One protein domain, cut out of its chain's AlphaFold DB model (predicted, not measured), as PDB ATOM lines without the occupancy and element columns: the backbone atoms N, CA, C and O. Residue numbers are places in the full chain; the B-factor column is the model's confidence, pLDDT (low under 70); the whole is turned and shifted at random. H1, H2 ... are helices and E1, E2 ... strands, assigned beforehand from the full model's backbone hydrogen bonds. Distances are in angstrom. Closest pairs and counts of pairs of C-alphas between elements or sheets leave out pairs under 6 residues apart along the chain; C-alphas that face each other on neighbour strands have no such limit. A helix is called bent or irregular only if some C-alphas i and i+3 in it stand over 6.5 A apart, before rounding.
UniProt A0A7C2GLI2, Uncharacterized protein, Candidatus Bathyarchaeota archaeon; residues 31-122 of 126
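Overview. This is residues 31 to 122 of the 126 residues of an uncharacterized protein of Candidatus Bathyarchaeota archaeon (UniProt A0A7C2GLI2). A long helix, H3, runs through the middle and crosses H5 nearly at a right angle, with both packed over a two-stranded hairpin, E1 and E2. Short helices H2 and H4 sit near H3, H6 follows H5, and H1 lies farthest out, before E1. The printed part has 92 residues, in the order H1 E1 E2 H2 H3 H4 H5 H6; the sheet E1 - E2 is antiparallel and the class is mostly helix. It is compact, with a radius of gyration of the C-alphas of 12.9 A and spans of 37 by 31 by 28 A.

Along the chain. H1 is residues 31 to 36, from C-alpha 31 at (143.219, 19.747, 35.887). E1, residues 40 to 45, measures 16.2 A and E2, residues 49 to 54, 16.7 A. H2 is residues 58 to 63. H3, residues 72 to 87, measures 23.9 A. H4 is residues 93 to 97. H5, residues 101 to 114, measures 20.5 A. H6, residues 116 to 120, ends at C-alpha 120 (162.002, 16.310, 52.988); it is irregular, but only just: C-alphas 116 and 119 are 6.50 A apart.

Arrangement. H1 touches no helix. In the hairpin E1 and E2, N 43 and O 51 are 2.9 A apart, within hydrogen-bond range. The closest C-alphas of E2 and H3, Tyr 53 and Leu 84, are 4.6 A apart; those of E1 and H5, Ile 43 and Arg 110, 7.7 A. H2 is close to H3 but not clearly touching, Phe 61 and Val 79 having the closest C-alphas, 7.4 A. So is H4, with C-alphas of His 81 and Phe 96 at 6.9 A. H3, with residues 77 to 80 alone, touches residues 107 to 111 of H5, about perpendicular at 77 degrees; the closest C-alphas, Ile 80 and Leu 111, are 7.1 A apart. H6 is close to H5 but not clearly touching, the closest C-alphas, Ser 112 and Leu 119, being 7.1 A apart. Every O i to N i+4 pair is within hydrogen-bond range in H1, H2 and H4, against 11 of 12 in H3, 8 of 10 in H5 and 0 of 1 in H6, where 1 of 2 O i to N i+3 pairs is.

Size, cuts and confidence. The C-alphas farthest apart, Lys 31 and Pro 100, are 38.0 A apart. The printed part has no cut and no long link. Residues 115 to 122 are under pLDDT 70.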
ATOM      1  N   LYS A  31     144.622  20.182  35.809       80.75
ATOM      2  CA  LYS A  31     143.219  19.747  35.887       80.75
ATOM      3  C   LYS A  31     143.138  18.240  36.098       80.75
ATOM      4  O   LYS A  31     142.464  17.811  37.029       80.75
ATOM      5  N   ALA A  32     143.887  17.466  35.313       78.12
ATOM      6  CA  ALA A  32     143.961  16.016  35.477       78.12
ATOM      7  C   ALA A  32     144.474  15.624  36.877       78.12
ATOM      8  O   ALA A  32     143.931  14.718  37.508       78.12
ATOM      9  N   LEU A  33     145.469  16.351  37.404       78.38
ATOM     10  CA  LEU A  33     145.978  16.144  38.767       78.38
ATOM     11  C   LEU A  33     144.948  16.506  39.847       78.38
ATOM     12  O   LEU A  33     144.838  15.813  40.855       78.38
ATOM     13  N   ALA A  34     144.166  17.570  39.643       79.31
ATOM     14  CA  ALA A  34     143.094  17.930  40.564       79.31
ATOM     15  C   ALA A  34     141.982  16.867  40.589       79.31
ATOM     16  O   ALA A  34     141.450  16.571  41.658       79.31
ATOM     17  N   GLU A  35     141.651  16.259  39.448       80.31
ATOM     18  CA  GLU A  35     140.707  15.135  39.398       80.31
ATOM     19  C   GLU A  35     141.245  13.883  40.100       80.31
ATOM     20  O   GLU A  35     140.472  13.150  40.717       80.31
ATOM     21  N   ASP A  36     142.561  13.669  40.077       77.88
ATOM     22  CA  ASP A  36     143.207  12.530  40.735       77.88
ATOM     23  C   ASP A  36     142.999  12.535  42.256       77.88
ATOM     24  O   ASP A  36     142.802  11.487  42.861       77.88
ATOM     25  N   THR A  37     142.881  13.716  42.873       79.19
ATOM     26  CA  THR A  37     142.574  13.847  44.313       79.19
ATOM     27  C   THR A  37     141.211  13.289  44.731       79.19
ATOM     28  O   THR A  37     140.926  13.170  45.926       79.19
ATOM     29  N   ARG A  38     140.345  12.946  43.770       81.25
ATOM     30  CA  ARG A  38     139.043  12.308  44.015       81.25
ATOM     31  C   ARG A  38     139.109  10.784  43.959       81.25
ATOM     32  O   ARG A  38     138.126  10.135  44.307       81.25
ATOM     33  N   LYS A  39     140.221  10.214  43.494       88.62
ATOM     34  CA  LYS A  39     140.380   8.768  43.349       88.62
ATOM     35  C   LYS A  39     140.910   8.147  44.634       88.62
ATOM     36  O   LYS A  39     141.602   8.787  45.426       88.62
ATOM     37  N   ILE A  40     140.576   6.872  44.805       92.19
ATOM     38  CA  ILE A  40     141.196   6.011  45.803       92.19
ATOM     39  C   ILE A  40     142.329   5.260  45.118       92.19
ATOM     40  O   ILE A  40     142.135   4.627  44.081       92.19
ATOM     41  N   HIS A  41     143.508   5.376  45.702       91.06
ATOM     42  CA  HIS A  41     144.721   4.692  45.310       91.06
ATOM     43  C   HIS A  41     144.948   3.508  46.244       91.06
ATOM     44  O   HIS A  41     144.492   3.507  47.387       91.06
ATOM     45  N   THR A  42     145.687   2.524  45.750       92.56
ATOM     46  CA  THR A  42     145.987   1.296  46.475       92.56
ATOM     47  C   THR A  42     147.489   1.043  46.446       92.56
ATOM     48  O   THR A  42     148.116   1.129  45.388       92.56
ATOM     49  N   ILE A  43     148.056   0.693  47.598       91.81
ATOM     50  CA  ILE A  43     149.395   0.110  47.734       91.81
ATOM     51  C   ILE A  43     149.246  -1.267  48.368       91.81
ATOM     52  O   ILE A  43     148.402  -1.461  49.236       91.81
ATOM     53  N   TYR A  44     150.086  -2.209  47.952       91.31
ATOM     54  CA  TYR A  44     150.171  -3.521  48.577       91.31
ATOM     55  C   TYR A  44     151.393  -3.582  49.483       91.31
ATOM     56  O   TYR A  44     152.517  -3.307  49.054       91.31
ATOM     57  N   ASP A  45     151.158  -3.955  50.732       92.06
ATOM     58  CA  ASP A  45     152.184  -4.265  51.710       92.06
ATOM     59  C   ASP A  45     152.137  -5.756  52.072       92.06
ATOM     60  O   ASP A  45     151.078  -6.381  52.048       92.06
ATOM     61  N   GLN A  46     153.296  -6.342  52.375       90.75
ATOM     62  CA  GLN A  46     153.391  -7.773  52.679       90.75
ATOM     63  C   GLN A  46     152.740  -8.137  54.019       90.75
ATOM     64  O   GLN A  46     152.255  -9.256  54.161       90.75
ATOM     65  N   GLU A  47     152.723  -7.214  54.983       90.44
ATOM     66  CA  GLU A  47     152.191  -7.440  56.327       90.44
ATOM     67  C   GLU A  47     150.758  -6.916  56.458       90.44
ATOM     68  O   GLU A  47     149.901  -7.597  57.018       90.44
ATOM     69  N   LEU A  48     150.478  -5.724  55.920       90.50
ATOM     70  CA  LEU A  48     149.160  -5.083  56.041       90.50
ATOM     71  C   LEU A  48     148.194  -5.425  54.900       90.50
ATOM     72  O   LEU A  48     147.003  -5.131  54.996       90.50
ATOM     73  N   GLY A  49     148.682  -6.037  53.821       93.06
ATOM     74  CA  GLY A  49     147.874  -6.328  52.642       93.06
ATOM     75  C   GLY A  49     147.543  -5.069  51.837       93.06
ATOM     76  O   GLY A  49     148.422  -4.266  51.521       93.06
ATOM     77  N   GLU A  50     146.278  -4.926  51.441       94.06
ATOM     78  CA  GLU A  50     145.818  -3.805  50.620       94.06
ATOM     79  C   GLU A  50     145.612  -2.535  51.463       94.06
ATOM     80  O   GLU A  50     144.728  -2.470  52.314       94.06
ATOM     81  N   ILE A  51     146.387  -1.487  51.182       93.62
ATOM     82  CA  ILE A  51     146.263  -0.170  51.812       93.62
ATOM     83  C   ILE A  51     145.612   0.787  50.816       93.62
ATOM     84  O   ILE A  51     146.233   1.195  49.829       93.62
ATOM     85  N   ARG A  52     144.367   1.176  51.093       94.44
ATOM     86  CA  ARG A  52     143.592   2.123  50.281       94.44
ATOM     87  C   ARG A  52     143.702   3.534  50.858       94.44
ATOM     88  O   ARG A  52     143.525   3.731  52.056       94.44
ATOM     89  N   TYR A  53     143.980   4.525  50.017       93.69
ATOM     90  CA  TYR A  53     144.163   5.917  50.443       93.69
ATOM     91  C   TYR A  53     143.738   6.910  49.357       93.69
ATOM     92  O   TYR A  53     143.751   6.598  48.169       93.69
ATOM     93  N   GLY A  54     143.382   8.132  49.746       91.88
ATOM     94  CA  GLY A  54     143.158   9.238  48.810       91.88
ATOM     95  C   GLY A  54     144.257  10.293  48.902       91.88
ATOM     96  O   GLY A  54     144.845  10.500  49.963       91.88
ATOM     97  N   LEU A  55     144.512  11.004  47.802       90.25
ATOM     98  CA  LEU A  55     145.382  12.181  47.834       90.25
ATOM     99  C   LEU A  55     144.625  13.365  48.448       90.25
ATOM    100  O   LEU A  55     143.449  13.601  48.144       90.25
ATOM    101  N   LEU A  56     145.306  14.126  49.301       89.88
ATOM    102  CA  LEU A  56     144.755  15.349  49.871       89.88
ATOM    103  C   LEU A  56     144.927  16.512  48.894       89.88
ATOM    104  O   LEU A  56     146.004  16.752  48.349       89.88
ATOM    105  N   THR A  57     143.863  17.278  48.712       90.00
ATOM    106  CA  THR A  57     143.932  18.615  48.131       90.00
ATOM    107  C   THR A  57     144.601  19.578  49.110       90.00
ATOM    108  O   THR A  57     144.591  19.380  50.325       90.00
ATOM    109  N   TRP A  58     145.103  20.704  48.600       88.19
ATOM    110  CA  TRP A  58     145.641  21.770  49.451       88.19
ATOM    111  C   TRP A  58     144.615  22.316  50.457       88.19
ATOM    112  O   TRP A  58     144.972  22.707  51.565       88.19
ATOM    113  N   LYS A  59     143.326  22.322  50.087       89.50
ATOM    114  CA  LYS A  59     142.234  22.744  50.973       89.50
ATOM    115  C   LYS A  59     142.048  21.764  52.134       89.50
ATOM    116  O   LYS A  59     141.919  22.209  53.268       89.50
ATOM    117  N   GLU A  60     142.039  20.463  51.849       91.62
ATOM    118  CA  GLU A  60     141.938  19.415  52.876       91.62
ATOM    119  C   GLU A  60     143.160  19.431  53.793       91.62
ATOM    120  O   GLU A  60     143.000  19.391  55.005       91.62
ATOM    121  N   PHE A  61     144.363  19.584  53.231       89.88
ATOM    122  CA  PHE A  61     145.595  19.688  54.011       89.88
ATOM    123  C   PHE A  61     145.569  20.872  54.990       89.88
ATOM    124  O   PHE A  61     145.858  20.701  56.170       89.88
ATOM    125  N   LYS A  62     145.151  22.060  54.531       89.12
ATOM    126  CA  LYS A  62     144.989  23.235  55.403       89.12
ATOM    127  C   LYS A  62     143.951  23.027  56.504       89.12
ATOM    128  O   LYS A  62     144.137  23.523  57.602       89.12
ATOM    129  N   ALA A  63     142.878  22.288  56.226       92.44
ATOM    130  CA  ALA A  63     141.835  22.018  57.212       92.44
ATOM    131  C   ALA A  63     142.308  21.125  58.376       92.44
ATOM    132  O   ALA A  63     141.603  21.023  59.377       92.44
ATOM    133  N   LEU A  64     143.485  20.498  58.263       89.88
ATOM    134  CA  LEU A  64     144.101  19.746  59.356       89.88
ATOM    135  C   LEU A  64     144.706  20.652  60.441       89.88
ATOM    136  O   LEU A  64     145.028  20.136  61.509       89.88
ATOM    137  N   ASN A  65     144.857  21.962  60.182       89.12
ATOM    138  CA  ASN A  65     145.426  22.958  61.102       89.12
ATOM    139  C   ASN A  65     146.755  22.493  61.730       89.12
ATOM    140  O   ASN A  65     146.965  22.581  62.937       89.12
ATOM    141  N   LEU A  66     147.659  21.935  60.919       87.50
ATOM    142  CA  LEU A  66     148.906  21.333  61.410       87.50
ATOM    143  C   LEU A  66     149.843  22.348  62.077       87.50
ATOM    144  O   LEU A  66     150.724  21.958  62.834       87.50
ATOM    145  N   GLU A  67     149.665  23.639  61.813       85.81
ATOM    146  CA  GLU A  67     150.379  24.729  62.473       85.81
ATOM    147  C   GLU A  67     150.098  24.830  63.978       85.81
ATOM    148  O   GLU A  67     150.929  25.372  64.702       85.81
ATOM    149  N   THR A  68     148.965  24.306  64.457       87.44
ATOM    150  CA  THR A  68     148.629  24.303  65.891       87.44
ATOM    151  C   THR A  68     149.175  23.084  66.626       87.44
ATOM    152  O   THR A  68     149.033  22.989  67.839       87.44
ATOM    153  N   VAL A  69     149.747  22.127  65.896       86.69
ATOM    154  CA  VAL A  69     150.367  20.930  66.462       86.69
ATOM    155  C   VAL A  69     151.851  21.229  66.649       86.69
ATOM    156  O   VAL A  69     152.497  21.771  65.752       86.69
ATOM    157  N   GLU A  70     152.421  20.915  67.807       86.38
ATOM    158  CA  GLU A  70     153.853  21.141  68.042       86.38
ATOM    159  C   GLU A  70     154.683  19.980  67.492       86.38
ATOM    160  O   GLU A  70     155.657  20.198  66.768       86.38
ATOM    161  N   ASP A  71     154.239  18.751  67.754       87.88
ATOM    162  CA  ASP A  71     154.948  17.543  67.364       87.88
ATOM    163  C   ASP A  71     154.853  17.263  65.856       87.88
ATOM    164  O   ASP A  71     153.782  17.203  65.247       87.88
ATOM    165  N   ASN A  72     156.015  17.081  65.234       85.12
ATOM    166  CA  ASN A  72     156.114  16.787  63.812       85.12
ATOM    167  C   ASN A  72     155.676  15.359  63.482       85.12
ATOM    168  O   ASN A  72     155.154  15.132  62.385       85.12
ATOM    169  N   GLU A  73     155.853  14.419  64.410       86.56
ATOM    170  CA  GLU A  73     155.384  13.048  64.230       86.56
ATOM    171  C   GLU A  73     153.847  13.001  64.246       86.56
ATOM    172  O   GLU A  73     153.237  12.474  63.310       86.56
ATOM    173  N   GLU A  74     153.203  13.664  65.210       90.19
ATOM    174  CA  GLU A  74     151.746  13.819  65.231       90.19
ATOM    175  C   GLU A  74     151.212  14.483  63.946       90.19
ATOM    176  O   GLU A  74     150.244  13.994  63.352       90.19
ATOM    177  N   LYS A  75     151.858  15.550  63.445       89.81
ATOM    178  CA  LYS A  75     151.467  16.180  62.163       89.81
ATOM    179  C   LYS A  75     151.474  15.184  61.017       89.81
ATOM    180  O   LYS A  75     150.552  15.167  60.200       89.81
ATOM    181  N   PHE A  76     152.525  14.379  60.939       88.81
ATOM    182  CA  PHE A  76     152.671  13.387  59.890       88.81
ATOM    183  C   PHE A  76     151.566  12.326  59.971       88.81
ATOM    184  O   PHE A  76     150.924  12.017  58.963       88.81
ATOM    185  N   TYR A  77     151.260  11.847  61.174       92.44
ATOM    186  CA  TYR A  77     150.180  10.889  61.385       92.44
ATOM    187  C   TYR A  77     148.787  11.463  61.120       92.44
ATOM    188  O   TYR A  77     147.950  10.758  60.556       92.44
ATOM    189  N   ARG A  78     148.540  12.745  61.411       93.25
ATOM    190  CA  ARG A  78     147.289  13.430  61.032       93.25
ATOM    191  C   ARG A  78     147.087  13.471  59.518       93.25
ATOM    192  O   ARG A  78     145.970  13.289  59.039       93.25
ATOM    193  N   VAL A  79     148.163  13.657  58.754       92.44
ATOM    194  CA  VAL A  79     148.112  13.606  57.285       92.44
ATOM    195  C   VAL A  79     147.805  12.195  56.798       92.44
ATOM    196  O   VAL A  79     146.910  12.023  55.969       92.44
ATOM    197  N   ILE A  80     148.495  11.187  57.338       93.75
ATOM    198  CA  ILE A  80     148.236   9.777  57.013       93.75
ATOM    199  C   ILE A  80     146.781   9.412  57.307       93.75
ATOM    200  O   ILE A  80     146.099   8.858  56.446       93.75
ATOM    201  N   HIS A  81     146.285   9.761  58.492       95.44
ATOM    202  CA  HIS A  81     144.903   9.509  58.881       95.44
ATOM    203  C   HIS A  81     143.913  10.152  57.912       95.44
ATOM    204  O   HIS A  81     143.002   9.479  57.433       95.44
ATOM    205  N   ALA A  82     144.122  11.418  57.547       94.56
ATOM    206  CA  ALA A  82     143.266  12.109  56.590       94.56
ATOM    207  C   ALA A  82     143.265  11.434  55.208       94.56
ATOM    208  O   ALA A  82     142.215  11.343  54.569       94.56
ATOM    209  N   MET A  83     144.412  10.924  54.752       93.31
ATOM    210  CA  MET A  83     144.504  10.169  53.500       93.31
ATOM    211  C   MET A  83     143.737   8.844  53.564       93.31
ATOM    212  O   MET A  83     143.002   8.518  52.627       93.31
ATOM    213  N   LEU A  84     143.884   8.094  54.660       94.94
ATOM    214  CA  LEU A  84     143.177   6.828  54.874       94.94
ATOM    215  C   LEU A  84     141.666   7.050  54.979       94.94
ATOM    216  O   LEU A  84     140.896   6.325  54.354       94.94
ATOM    217  N   ARG A  85     141.230   8.119  55.657       95.69
ATOM    218  CA  ARG A  85     139.808   8.479  55.779       95.69
ATOM    219  C   ARG A  85     139.107   8.743  54.453       95.69
ATOM    220  O   ARG A  85     137.888   8.621  54.387       95.69
ATOM    221  N   LYS A  86     139.833   9.098  53.390       93.44
ATOM    222  CA  LYS A  86     139.214   9.221  52.060       93.44
ATOM    223  C   LYS A  86     138.757   7.867  51.523       93.44
ATOM    224  O   LYS A  86     137.739   7.819  50.841       93.44
ATOM    225  N   ALA A  87     139.483   6.796  51.835       93.19
ATOM    226  CA  ALA A  87     139.086   5.435  51.494       93.19
ATOM    227  C   ALA A  87     138.123   4.838  52.530       93.19
ATOM    228  O   ALA A  87     137.180   4.156  52.142       93.19
ATOM    229  N   GLU A  88     138.332   5.150  53.812       93.38
ATOM    230  CA  GLU A  88     137.568   4.620  54.947       93.38
ATOM    231  C   GLU A  88     137.033   5.761  55.840       93.38
ATOM    232  O   GLU A  88     137.617   6.080  56.879       93.38
ATOM    233  N   PRO A  89     135.912   6.415  55.470       93.50
ATOM    234  CA  PRO A  89     135.414   7.611  56.164       93.50
ATOM    235  C   PRO A  89     135.050   7.406  57.635       93.50
ATOM    236  O   PRO A  89     135.033   8.386  58.393       93.50
ATOM    237  N   ALA A  90     134.755   6.157  58.009       94.06
ATOM    238  CA  ALA A  90     134.400   5.738  59.358       94.06
ATOM    239  C   ALA A  90     135.600   5.679  60.315       94.06
ATOM    240  O   ALA A  90     135.379   5.739  61.517       94.06
ATOM    241  N   LEU A  91     136.841   5.622  59.805       94.12
ATOM    242  CA  LEU A  91     138.045   5.557  60.633       94.12
ATOM    243  C   LEU A  91     138.214   6.852  61.439       94.12
ATOM    244  O   LEU A  91     138.611   7.898  60.909       94.12
ATOM    245  N   SER A  92     137.927   6.791  62.733       95.88
ATOM    246  CA  SER A  92     138.140   7.897  63.662       95.88
ATOM    247  C   SER A  92     139.629   8.090  63.971       95.88
ATOM    248  O   SER A  92     140.473   7.247  63.663       95.88
ATOM    249  N   TRP A  93     139.973   9.247  64.539       94.06
ATOM    250  CA  TRP A  93     141.346   9.501  64.981       94.06
ATOM    251  C   TRP A  93     141.738   8.574  66.138       94.06
ATOM    252  O   TRP A  93     142.827   8.017  66.118       94.06
ATOM    253  N   GLU A  94     140.827   8.322  67.080       95.06
ATOM    254  CA  GLU A  94     141.064   7.428  68.221       95.06
ATOM    255  C   GLU A  94     141.348   5.985  67.777       95.06
ATOM    256  O   GLU A  94     142.288   5.358  68.263       95.06
ATOM    257  N   GLU A  95     140.592   5.464  66.805       95.00
ATOM    258  CA  GLU A  95     140.843   4.132  66.235       95.00
ATOM    259  C   GLU A  95     142.188   4.067  65.510       95.00
ATOM    260  O   GLU A  95     142.912   3.077  65.623       95.00
ATOM    261  N   PHE A  96     142.550   5.132  64.790       95.25
ATOM    262  CA  PHE A  96     143.862   5.237  64.165       95.25
ATOM    263  C   PHE A  96     144.982   5.292  65.215       95.25
ATOM    264  O   PHE A  96     146.023   4.654  65.050       95.25
ATOM    265  N   GLU A  97     144.777   6.005  66.321       94.31
ATOM    266  CA  GLU A  97     145.744   6.074  67.412       94.31
ATOM    267  C   GLU A  97     145.898   4.752  68.162       94.31
ATOM    268  O   GLU A  97     147.010   4.433  68.588       94.31
ATOM    269  N   ALA A  98     144.829   3.964  68.247       95.88
ATOM    270  CA  ALA A  98     144.834   2.635  68.843       95.88
ATOM    271  C   ALA A  98     145.552   1.575  67.986       95.88
ATOM    272  O   ALA A  98     145.772   0.456  68.460       95.88
ATOM    273  N   LEU A  99     145.939   1.896  66.741       94.38
ATOM    274  CA  LEU A  99     146.695   0.969  65.901       94.38
ATOM    275  C   LEU A  99     148.023   0.575  66.567       94.38
ATOM    276  O   LEU A  99     148.728   1.440  67.103       94.38
ATOM    277  N   PRO A 100     148.425  -0.709  66.475       95.12
ATOM    278  CA  PRO A 100     149.715  -1.149  66.981       95.12
ATOM    279  C   PRO A 100     150.871  -0.342  66.381       95.12
ATOM    280  O   PRO A 100     150.868  -0.012  65.194       95.12
ATOM    281  N   PHE A 101     151.903  -0.087  67.186       91.31
ATOM    282  CA  PHE A 101     153.059   0.721  66.779       91.31
ATOM    283  C   PHE A 101     153.679   0.272  65.444       91.31
ATOM    284  O   PHE A 101     153.914   1.093  64.562       91.31
ATOM    285  N   HIS A 102     153.892  -1.036  65.262       92.31
ATOM    286  CA  HIS A 102     154.475  -1.584  64.033       92.31
ATOM    287  C   HIS A 102     153.594  -1.320  62.799       92.31
ATOM    288  O   HIS A 102     154.116  -0.983  61.740       92.31
ATOM    289  N   VAL A 103     152.266  -1.369  62.945       93.75
ATOM    290  CA  VAL A 103     151.320  -1.033  61.868       93.75
ATOM    291  C   VAL A 103     151.468   0.436  61.472       93.75
ATOM    292  O   VAL A 103     151.584   0.742  60.284       93.75
ATOM    293  N   LYS A 104     151.541   1.351  62.449       92.12
ATOM    294  CA  LYS A 104     151.768   2.782  62.179       92.12
ATOM    295  C   LYS A 104     153.100   3.030  61.470       92.12
ATOM    296  O   LYS A 104     153.131   3.795  60.509       92.12
ATOM    297  N   ALA A 105     154.168   2.350  61.886       91.06
ATOM    298  CA  ALA A 105     155.488   2.464  61.265       91.06
ATOM    299  C   ALA A 105     155.502   1.982  59.799       91.06
ATOM    300  O   ALA A 105     156.126   2.612  58.935       91.06
ATOM    301  N   ILE A 106     154.777   0.903  59.487       91.62
ATOM    302  CA  ILE A 106     154.621   0.418  58.109       91.62
ATOM    303  C   ILE A 106     153.816   1.427  57.282       91.62
ATOM    304  O   ILE A 106     154.257   1.813  56.197       91.62
ATOM    305  N   LEU A 107     152.684   1.920  57.799       92.38
ATOM    306  CA  LEU A 107     151.866   2.939  57.126       92.38
ATOM    307  C   LEU A 107     152.671   4.212  56.834       92.38
ATOM    308  O   LEU A 107     152.654   4.710  55.708       92.38
ATOM    309  N   ALA A 108     153.428   4.692  57.820       89.81
ATOM    310  CA  ALA A 108     154.365   5.802  57.692       89.81
ATOM    311  C   ALA A 108     155.365   5.587  56.548       89.81
ATOM    312  O   ALA A 108     155.558   6.452  55.687       89.81
ATOM    313  N   THR A 109     155.964   4.400  56.499       89.44
ATOM    314  CA  THR A 109     156.952   4.036  55.479       89.44
ATOM    315  C   THR A 109     156.329   3.949  54.086       89.44
ATOM    316  O   THR A 109     156.885   4.474  53.124       89.44
ATOM    317  N   ARG A 110     155.156   3.324  53.949       90.12
ATOM    318  CA  ARG A 110     154.488   3.160  52.648       90.12
ATOM    319  C   ARG A 110     153.939   4.471  52.104       90.12
ATOM    320  O   ARG A 110     154.126   4.769  50.927       90.12
ATOM    321  N   LEU A 111     153.309   5.283  52.947       88.00
ATOM    322  CA  LEU A 111     152.680   6.526  52.502       88.00
ATOM    323  C   LEU A 111     153.688   7.667  52.312       88.00
ATOM    324  O   LEU A 111     153.473   8.527  51.459       88.00
ATOM    325  N   SER A 112     154.834   7.646  53.000       82.94
ATOM    326  CA  SER A 112     155.924   8.592  52.713       82.94
ATOM    327  C   SER A 112     156.539   8.400  51.323       82.94
ATOM    328  O   SER A 112     156.951   9.380  50.702       82.94
ATOM    329  N   GLN A 113     156.536   7.178  50.778       81.44
ATOM    330  CA  GLN A 113     156.999   6.909  49.408       81.44
ATOM    331  C   GLN A 113     156.089   7.532  48.341       81.44
ATOM    332  O   GLN A 113     156.556   7.838  47.244       81.44
ATOM    333  N   VAL A 114     154.811   7.766  48.658       76.94
ATOM    334  CA  VAL A 114     153.861   8.453  47.764       76.94
ATOM    335  C   VAL A 114     154.184   9.944  47.667       76.94
ATOM    336  O   VAL A 114     154.040  10.552  46.606       76.94
ATOM    337  N   PHE A 115     154.678  10.530  48.759       69.94
ATOM    338  CA  PHE A 115     155.033  11.944  48.844       69.94
ATOM    339  C   PHE A 115     156.464  12.126  49.359       69.94
ATOM    340  O   PHE A 115     156.666  12.644  50.462       69.94
ATOM    341  N   PRO A 116     157.489  11.792  48.552       57.44
ATOM    342  CA  PRO A 116     158.882  11.808  48.999       57.44
ATOM    343  C   PRO A 116     159.357  13.200  49.444       57.44
ATOM    344  O   PRO A 116     160.305  13.323  50.214       57.44
ATOM    345  N   ARG A 117     158.685  14.271  48.998       55.00
ATOM    346  CA  ARG A 117     158.985  15.648  49.416       55.00
ATOM    347  C   ARG A 117     158.224  16.139  50.645       55.00
ATOM    348  O   ARG A 117     158.597  17.187  51.160       55.00
ATOM    349  N   PHE A 118     157.209  15.418  51.121       57.66
ATOM    350  CA  PHE A 118     156.458  15.834  52.308       57.66
ATOM    351  C   PHE A 118     157.350  15.825  53.556       57.66
ATOM    352  O   PHE A 118     157.427  16.819  54.270       57.66
ATOM    353  N   LEU A 119     158.109  14.743  53.753       50.91
ATOM    354  CA  LEU A 119     159.076  14.635  54.850       50.91
ATOM    355  C   LEU A 119     160.360  15.439  54.593       50.91
ATOM    356  O   LEU A 119     160.956  15.966  55.527       50.91
ATOM    357  N   ALA A 120     160.775  15.587  53.329       51.22
ATOM    358  CA  ALA A 120     162.002  16.310  52.988       51.22
ATOM    359  C   ALA A 120     161.926  17.821  53.286       51.22
ATOM    360  O   ALA A 120     162.961  18.440  53.507       51.22
ATOM    361  N   GLN A 121     160.730  18.424  53.324       45.78
ATOM    362  CA  GLN A 121     160.567  19.840  53.688       45.78
ATOM    363  C   GLN A 121     160.687  20.121  55.194       45.78
ATOM    364  O   GLN A 121     160.751  21.286  55.575       45.78
ATOM    365  N   GLN A 122     160.743  19.092  56.048       45.91
ATOM    366  CA  GLN A 122     160.981  19.270  57.486       45.91
ATOM    367  C   GLN A 122     162.467  19.230  57.868       45.91
ATOM    368  O   GLN A 122     162.817  19.530  59.006       45.91
TER     369      GLN A 122